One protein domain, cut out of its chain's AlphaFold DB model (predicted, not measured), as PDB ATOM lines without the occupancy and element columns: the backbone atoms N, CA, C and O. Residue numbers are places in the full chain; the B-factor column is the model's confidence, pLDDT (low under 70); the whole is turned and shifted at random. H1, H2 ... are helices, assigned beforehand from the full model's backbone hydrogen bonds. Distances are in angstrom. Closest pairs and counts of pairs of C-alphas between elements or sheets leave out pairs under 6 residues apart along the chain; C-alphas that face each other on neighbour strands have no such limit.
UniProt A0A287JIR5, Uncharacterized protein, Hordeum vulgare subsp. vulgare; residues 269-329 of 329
ATOM      1  N   PRO A 269      29.413   9.705 220.466       84.06
ATOM      2  CA  PRO A 269      29.994   8.587 219.714       84.06
ATOM      3  C   PRO A 269      29.738   8.631 218.191       84.06
ATOM      4  O   PRO A 269      30.612   8.229 217.425       84.06
ATOM      5  N   MET A 270      28.615   9.196 217.730       80.81
ATOM      6  CA  MET A 270      28.319   9.449 216.306       80.81
ATOM      7  C   MET A 270      28.899  10.773 215.770       80.81
ATOM      8  O   MET A 270      28.434  11.283 214.751       80.81
ATOM      9  N   ASN A 271      29.903  11.353 216.435       76.12
ATOM     10  CA  ASN A 271      30.576  12.605 216.062       76.12
ATOM     11  C   ASN A 271      29.675  13.856 216.001       76.12
ATOM     12  O   ASN A 271      30.036  14.858 215.374       76.12
ATOM     13  N   LYS A 272      28.524  13.848 216.683       80.19
ATOM     14  CA  LYS A 272      27.640  15.018 216.761       80.19
ATOM     15  C   LYS A 272      28.029  15.921 217.929       80.19
ATOM     16  O   LYS A 272      28.582  15.468 218.929       80.19
ATOM     17  N   ALA A 273      27.739  17.211 217.793       83.31
ATOM     18  CA  ALA A 273      27.802  18.157 218.902       83.31
ATOM     19  C   ALA A 273      26.747  17.819 219.964       83.31
ATOM     20  O   ALA A 273      25.681  17.310 219.614       83.31
ATOM     21  N   VAL A 274      26.995  18.152 221.233       84.50
ATOM     22  CA  VAL A 274      25.925  18.156 222.242       84.50
ATOM     23  C   VAL A 274      24.878  19.210 221.861       84.50
ATOM     24  O   VAL A 274      25.205  20.361 221.570       84.50
ATOM     25  N   ASP A 275      23.610  18.808 221.835       85.25
ATOM     26  CA  ASP A 275      22.490  19.661 221.449       85.25
ATOM     27  C   ASP A 275      22.171  20.666 222.565       85.25
ATOM     28  O   ASP A 275      21.668  20.317 223.637       85.25
ATOM     29  N   MET A 276      22.441  21.943 222.289       84.81
ATOM     30  CA  MET A 276      22.272  23.034 223.250       84.81
ATOM     31  C   MET A 276      20.812  23.282 223.631       84.81
ATOM     32  O   MET A 276      20.544  23.743 224.739       84.81
ATOM     33  N   GLN A 277      19.844  22.995 222.752       86.69
ATOM     34  CA  GLN A 277      18.428  23.137 223.102       86.69
ATOM     35  C   GLN A 277      18.012  22.069 224.111       86.69
ATOM     36  O   GLN A 277      17.390  22.396 225.123       86.69
ATOM     37  N   LYS A 278      18.422  20.818 223.886       88.44
ATOM     38  CA  LYS A 278      18.154  19.714 224.819       88.44
ATOM     39  C   LYS A 278      18.873  19.917 226.148       88.44
ATOM     40  O   LYS A 278      18.272  19.726 227.203       88.44
ATOM     41  N   LEU A 279      20.116  20.401 226.107       88.88
ATOM     42  CA  LEU A 279      20.884  20.749 227.301       88.88
ATOM     43  C   LEU A 279      20.201  21.852 228.120       88.88
ATOM     44  O   LEU A 279      20.061  21.721 229.338       88.88
ATOM     45  N   ARG A 280      19.725  22.919 227.460       88.88
ATOM     46  CA  ARG A 280      18.937  23.982 228.107       88.88
ATOM     47  C   ARG A 280      17.666  23.424 228.749       88.88
ATOM     48  O   ARG A 280      17.351  23.807 229.874       88.88
ATOM     49  N   GLY A 281      16.984  22.490 228.085       89.50
ATOM     50  CA  GLY A 281      15.825  21.784 228.635       89.50
ATOM     51  C   GLY A 281      16.143  21.054 229.944       89.50
ATOM     52  O   GLY A 281      15.505  21.320 230.960       89.50
ATOM     53  N   LEU A 282      17.180  20.211 229.958       89.19
ATOM     54  CA  LEU A 282      17.606  19.473 231.160       89.19
ATOM     55  C   LEU A 282      18.088  20.399 232.286       89.19
ATOM     56  O   LEU A 282      17.775  20.173 233.453       89.19
ATOM     57  N   THR A 283      18.783  21.485 231.941       90.75
ATOM     58  CA  THR A 283      19.223  22.491 232.922       90.75
ATOM     59  C   THR A 283      18.028  23.213 233.552       90.75
ATOM     60  O   THR A 283      18.019  23.476 234.750       90.75
ATOM     61  N   THR A 284      16.981  23.489 232.767       91.75
ATOM     62  CA  THR A 284      15.743  24.127 233.254       91.75
ATOM     63  C   THR A 284      14.981  23.222 234.224       91.75
ATOM     64  O   THR A 284      14.373  23.716 235.169       91.75
ATOM     65  N   ILE A 285      15.049  21.900 234.028       88.12
ATOM     66  CA  ILE A 285      14.480  20.898 234.947       88.12
ATOM     67  C   ILE A 285      15.259  20.845 236.280       88.12
ATOM     68  O   ILE A 285      14.731  20.370 237.282       88.12
ATOM     69  N   GLY A 286      16.480  21.393 236.323       88.19
ATOM     70  CA  GLY A 286      17.289  21.536 237.537       88.19
ATOM     71  C   GLY A 286      18.543  20.663 237.574       88.19
ATOM     72  O   GLY A 286      19.218  20.623 238.601       88.19
ATOM     73  N   PHE A 287      18.875  19.969 236.481       88.31
ATOM     74  CA  PHE A 287      20.120  19.206 236.404       88.31
ATOM     75  C   PHE A 287      21.331  20.124 236.213       88.31
ATOM     76  O   PHE A 287      21.271  21.143 235.523       88.31
ATOM     77  N   GLU A 288      22.450  19.735 236.824       88.31
ATOM     78  CA  GLU A 288      23.731  20.418 236.667       88.31
ATOM     79  C   GLU A 288      24.198  20.340 235.203       88.31
ATOM     80  O   GLU A 288      23.992  19.338 234.514       88.31
ATOM     81  N   LYS A 289      24.784  21.434 234.708       88.31
ATOM     82  CA  LYS A 289      25.001  21.658 233.277       88.31
ATOM     83  C   LYS A 289      26.018  20.684 232.675       88.31
ATOM     84  O   LYS A 289      25.763  20.146 231.599       88.31
ATOM     85  N   TYR A 290      27.140  20.431 233.350       87.12
ATOM     86  CA  TYR A 290      28.152  19.486 232.862       87.12
ATOM     87  C   TYR A 290      27.643  18.042 232.906       87.12
ATOM     88  O   TYR A 290      27.859  17.277 231.965       87.12
ATOM     89  N   LEU A 291      26.901  17.686 233.953       88.75
ATOM     90  CA  LEU A 291      26.283  16.374 234.095       88.75
ATOM     91  C   LEU A 291      25.225  16.115 233.011       88.75
ATOM     92  O   LEU A 291      25.231  15.065 232.372       88.75
ATOM     93  N   ALA A 292      24.349  17.088 232.755       89.56
ATOM     94  CA  ALA A 292      23.350  16.999 231.696       89.56
ATOM     95  C   ALA A 292      23.993  16.910 230.302       89.56
ATOM     96  O   ALA A 292      23.527  16.146 229.453       89.56
ATOM     97  N   ALA A 293      25.084  17.644 230.072       88.44
ATOM     98  CA  ALA A 293      25.829  17.580 228.821       88.44
ATOM     99  C   ALA A 293      26.474  16.203 228.610       88.44
ATOM    100  O   ALA A 293      26.371  15.646 227.520       88.44
ATOM    101  N   GLU A 294      27.069  15.612 229.649       87.25
ATOM    102  CA  GLU A 294      27.654  14.271 229.576       87.25
ATOM    103  C   GLU A 294      26.586  13.187 229.350       87.25
ATOM    104  O   GLU A 294      26.778  12.284 228.532       87.25
ATOM    105  N   ALA A 295      25.424  13.305 230.004       89.00
ATOM    106  CA  ALA A 295      24.291  12.404 229.795       89.00
ATOM    107  C   ALA A 295      23.778  12.448 228.347       89.00
ATOM    108  O   ALA A 295      23.532  11.399 227.745       89.00
ATOM    109  N   LEU A 296      23.658  13.646 227.763       89.94
ATOM    110  CA  LEU A 296      23.299  13.821 226.352       89.94
ATOM    111  C   LEU A 296      24.385  13.284 225.420       89.94
ATOM    112  O   LEU A 296      24.071  12.653 224.412       89.94
ATOM    113  N   ARG A 297      25.658  13.495 225.762       88.62
ATOM    114  CA  ARG A 297      26.797  13.061 224.952       88.62
ATOM    115  C   ARG A 297      26.862  11.544 224.810       88.62
ATOM    116  O   ARG A 297      27.069  11.048 223.706       88.62
ATOM    117  N   ILE A 298      26.677  10.817 225.911       87.69
ATOM    118  CA  ILE A 298      26.682   9.345 225.933       87.69
ATOM    119  C   ILE A 298      25.472   8.781 225.180       87.69
ATOM    120  O   ILE A 298      25.596   7.769 224.495       87.69
ATOM    121  N   ASN A 299      24.322   9.450 225.275       88.50
ATOM    122  CA  ASN A 299      23.061   8.987 224.699       88.50
ATOM    123  C   ASN A 299      22.742   9.591 223.320       88.50
ATOM    124  O   ASN A 299      21.579   9.635 222.938       88.50
ATOM    125  N   GLU A 300      23.730  10.062 222.555       86.62
ATOM    126  CA  GLU A 300      23.519  10.575 221.186       86.62
ATOM    127  C   GLU A 300      22.493  11.719 221.072       86.62
ATOM    128  O   GLU A 300      21.748  11.825 220.094       86.62
ATOM    129  N   ASN A 301      22.454  12.601 222.074       88.00
ATOM    130  CA  ASN A 301      21.447  13.653 222.219       88.00
ATOM    131  C   ASN A 301      20.001  13.133 222.306       88.00
ATOM    132  O   ASN A 301      19.063  13.861 221.975       88.00
ATOM    133  N   ASP A 302      19.782  11.895 222.734       90.12
ATOM    134  CA  ASP A 302      18.458  11.392 223.084       90.12
ATOM    135  C   ASP A 302      18.053  11.954 224.457       90.12
ATOM    136  O   ASP A 302      18.627  11.596 225.486       90.12
ATOM    137  N   ALA A 303      17.110  12.901 224.460       87.94
ATOM    138  CA  ALA A 303      16.728  13.633 225.665       87.94
ATOM    139  C   ALA A 303      16.020  12.743 226.695       87.94
ATOM    140  O   ALA A 303      16.199  12.957 227.892       87.94
ATOM    141  N   GLU A 304      15.255  11.747 226.241       89.50
ATOM    142  CA  GLU A 304      14.530  10.825 227.118       89.50
ATOM    143  C   GLU A 304      15.518   9.900 227.828       89.50
ATOM    144  O   GLU A 304      15.559   9.863 229.054       89.50
ATOM    145  N   LYS A 305      16.432   9.270 227.078       90.81
ATOM    146  CA  LYS A 305      17.475   8.415 227.673       90.81
ATOM    147  C   LYS A 305      18.439   9.185 228.566       90.81
ATOM    148  O   LYS A 305      18.899   8.659 229.578       90.81
ATOM    149  N   ALA A 306      18.767  10.424 228.198       90.25
ATOM    150  CA  ALA A 306      19.581  11.287 229.043       90.25
ATOM    151  C   ALA A 306      18.865  11.603 230.363       90.25
ATOM    152  O   ALA A 306      19.494  11.549 231.417       90.25
ATOM    153  N   LEU A 307      17.559  11.880 230.324       90.38
ATOM    154  CA  LEU A 307      16.755  12.125 231.518       90.38
ATOM    155  C   LEU A 307      16.633  10.873 232.400       90.38
ATOM    156  O   LEU A 307      16.812  10.977 233.615       90.38
ATOM    157  N   ASP A 308      16.402   9.701 231.807       90.56
ATOM    158  CA  ASP A 308      16.350   8.417 232.521       90.56
ATOM    159  C   ASP A 308      17.676   8.123 233.240       90.56
ATOM    160  O   ASP A 308      17.705   7.712 234.402       90.56
ATOM    161  N   LEU A 309      18.799   8.399 232.572       89.50
ATOM    162  CA  LEU A 309      20.131   8.228 233.144       89.50
ATOM    163  C   LEU A 309      20.402   9.211 234.296       89.50
ATOM    164  O   LEU A 309      21.036   8.838 235.281       89.50
ATOM    165  N   LEU A 310      19.908  10.448 234.196       88.44
ATOM    166  CA  LEU A 310      20.057  11.476 235.232       88.44
ATOM    167  C   LEU A 310      19.149  11.243 236.450       88.44
ATOM    168  O   LEU A 310      19.501  11.632 237.565       88.44
ATOM    169  N   THR A 311      17.988  10.621 236.258       88.62
ATOM    170  CA  THR A 311      17.020  10.349 237.334       88.62
ATOM    171  C   THR A 311      17.267   9.025 238.053       88.62
ATOM    172  O   THR A 311      16.834   8.874 239.196       88.62
ATOM    173  N   ASN A 312      18.003   8.087 237.449       88.50
ATOM    174  CA  ASN A 312      18.404   6.847 238.107       88.50
ATOM    175  C   ASN A 312      19.590   7.081 239.076       88.50
ATOM    176  O   ASN A 312      20.678   7.436 238.616       88.50
ATOM    177  N   PRO A 313      19.438   6.841 240.396       84.81
ATOM    178  CA  PRO A 313      20.474   7.137 241.391       84.81
ATOM    179  C   PRO A 313      21.809   6.420 241.149       84.81
ATOM    180  O   PRO A 313      22.869   7.028 241.292       84.81
ATOM    181  N   GLU A 314      21.774   5.143 240.758       83.12
ATOM    182  CA  GLU A 314      22.981   4.330 240.569       83.12
ATOM    183  C   GLU A 314      23.764   4.775 239.328       83.12
ATOM    184  O   GLU A 314      24.987   4.946 239.370       83.12
ATOM    185  N   LEU A 315      23.048   5.026 238.227       83.56
ATOM    186  CA  LEU A 315      23.640   5.480 236.967       83.56
ATOM    187  C   LEU A 315      24.146   6.923 237.063       83.56
ATOM    188  O   LEU A 315      25.212   7.237 236.533       83.56
ATOM    189  N   ASN A 316      23.427   7.785 237.783       83.50
ATOM    190  CA  ASN A 316      23.822   9.168 238.017       83.50
ATOM    191  C   ASN A 316      25.108   9.246 238.860       83.50
ATOM    192  O   ASN A 316      26.032   9.964 238.487       83.50
ATOM    193  N   CYS A 317      25.243   8.445 239.924       82.38
ATOM    194  CA  CYS A 317      26.498   8.380 240.684       82.38
ATOM    195  C   CYS A 317      27.694   7.983 239.800       82.38
ATOM    196  O   CYS A 317      28.748   8.618 239.868       82.38
ATOM    197  N   ALA A 318      27.533   6.979 238.932       81.31
ATOM    198  CA  ALA A 318      28.583   6.583 237.992       81.31
ATOM    199  C   ALA A 318      28.907   7.692 236.970       81.31
ATOM    200  O   ALA A 318      30.075   7.918 236.640       81.31
ATOM    201  N   LEU A 319      27.886   8.416 236.500       83.56
ATOM    202  CA  LEU A 319      28.047   9.553 235.597       83.56
ATOM    203  C   LEU A 319      28.799  10.713 236.264       83.56
ATOM    204  O   LEU A 319      29.695  11.279 235.646       83.56
ATOM    205  N   GLN A 320      28.484  11.045 237.518       80.56
ATOM    206  CA  GLN A 320      29.142  12.122 238.267       80.56
ATOM    207  C   GLN A 320      30.641  11.869 238.423       80.56
ATOM    208  O   GLN A 320      31.445  12.758 238.148       80.56
ATOM    209  N   VAL A 321      31.032  10.642 238.783       78.12
ATOM    210  CA  VAL A 321      32.450  10.252 238.879       78.12
ATOM    211  C   VAL A 321      33.155  10.437 237.532       78.12
ATOM    212  O   VAL A 321      34.265  10.964 237.470       78.12
ATOM    213  N   ARG A 322      32.492  10.060 236.436       75.00
ATOM    214  CA  ARG A 322      33.036  10.191 235.080       75.00
ATOM    215  C   ARG A 322      33.139  11.649 234.618       75.00
ATOM    216  O   ARG A 322      34.146  12.012 234.018       75.00
ATOM    217  N   ALA A 323      32.135  12.473 234.908       72.31
ATOM    218  CA  ALA A 323      32.119  13.892 234.561       72.31
ATOM    219  C   ALA A 323      33.211  14.671 235.313       72.31
ATOM    220  O   ALA A 323      33.900  15.494 234.712       72.31
ATOM    221  N   ILE A 324      33.442  14.362 236.595       73.50
ATOM    222  CA  ILE A 324      34.531  14.963 237.381       73.50
ATOM    223  C   ILE A 324      35.893  14.676 236.730       73.50
ATOM    224  O   ILE A 324      36.692  15.592 236.558       73.50
ATOM    225  N   CYS A 325      36.141  13.439 236.293       68.19
ATOM    226  CA  CYS A 325      37.395  13.078 235.623       68.19
ATOM    227  C   CYS A 325      37.577  13.704 234.229       68.19
ATOM    228  O   CYS A 325      38.703  13.754 233.752       68.19
ATOM    229  N   LEU A 326      36.501  14.119 233.552       67.62
ATOM    230  CA  LEU A 326      36.557  14.675 232.191       67.62
ATOM    231  C   LEU A 326      36.675  16.201 232.157       67.62
ATOM    232  O   LEU A 326      37.239  16.739 231.209       67.62
ATOM    233  N   TYR A 327      36.105  16.891 233.147       65.62
ATOM    234  CA  TYR A 327      35.987  18.354 233.134       65.62
ATOM    235  C   TYR A 327      36.782  19.059 234.242       65.62
ATOM    236  O   TYR A 327      36.962  20.274 234.157       65.62
ATOM    237  N   PHE A 328      37.244  18.339 235.275       59.81
ATOM    238  CA  PHE A 328      37.909  18.932 236.448       59.81
ATOM    239  C   PHE A 328      39.346  18.439 236.705       59.81
ATOM    240  O   PHE A 328      40.010  19.005 237.575       59.81
ATOM    241  N   PHE A 329      39.840  17.455 235.947       47.09
ATOM    242  CA  PHE A 329      41.239  17.006 235.921       47.09
ATOM    243  C   PHE A 329      41.770  17.026 234.488       47.09
ATOM    244  O   PHE A 329      42.972  17.336 234.324       47.09
TER     245      PHE A 329
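Overview. This is residues 269 to 329 of the 329 residues of an uncharacterized protein of Hordeum vulgare subsp. vulgare (UniProt A0A287JIR5). This is a small cluster of crossed helices with H2 in the middle, H1 and the longest helix, H4, on nearly opposing sides of it, and H3 crossing it on a third side. H3 and H4 meet at a corner by their link, and residues 269 to 275 make a lead-in with no named element before H1. The printed part has 61 residues with four named helices, H1, H2, H3 and H4 in chain order, and no named strand; the class is all helix. The whole is compact, with a radius of gyration of the C-alphas of 10.6 A, and rounded, spanning 24 by 24 by 17 A.

Along the chain. H4, the longest helix, holds residues 313 to 327 and measures 20.8 A from first to last C-alpha; the C-alpha of Pro 313 is at (20.474, 7.137, 241.391), and the C-alpha of Tyr 327 is at (35.987, 18.354, 233.134). H2 holds residues 289 to 298 and measures 14.4 A. H3 holds residues 303 to 311 and measures 12.1 A. H1 holds residues 276 to 285, measures 14.2 A, and begins with the C-alpha of Met 276 at (22.272, 23.034, 223.250).

Arrangement. H2 is the hub, touching the three other helices. H4 touches H2 about perpendicular, at 79 degrees, and their closest C-alphas, those of Leu 291 and Ala 323, are 6.4 A apart. H3 touches H2 at a steep tilt of 60 degrees, opposite ways, with the C-alphas of Ala 295 and Ala 306 closest at 4.9 A. H1 touches H2 at a steep tilt of 55 degrees, opposite ways, with the C-alphas of Thr 283 and Lys 289 closest at 5.8 A. H3 and H4 touch only at the corner by their link, and only just, with 3 pairs of C-alphas within 8 A; H4 does this with residues 315 to 316 alone, and the closest C-alphas, those of Leu 310 and Asn 316, are 5.2 A apart. H1 and H3 are close but not clearly touching: their closest C-alphas, those of Lys 278 and Ala 303, are 6.3 A apart. They run the same way at a tilt of 37 degrees, only just steep. H1 and H4 are apart. In H1, H2, H3 and H4 every O i to N i+4 pair is within hydrogen-bond range.

Size, cuts and confidence. The two C-alphas farthest apart, those of Glu 304 and Phe 329, are 28.8 A apart. The printed part has no cut, and it ends at Phe 329, the chain's last residue. The links H1 to H2, H2 to H3 and H3 to H4 are tight. The mean pLDDT of the printed part is 84.1; residues 325 to 329, of which 325 to 327 belong to H4, are under 70.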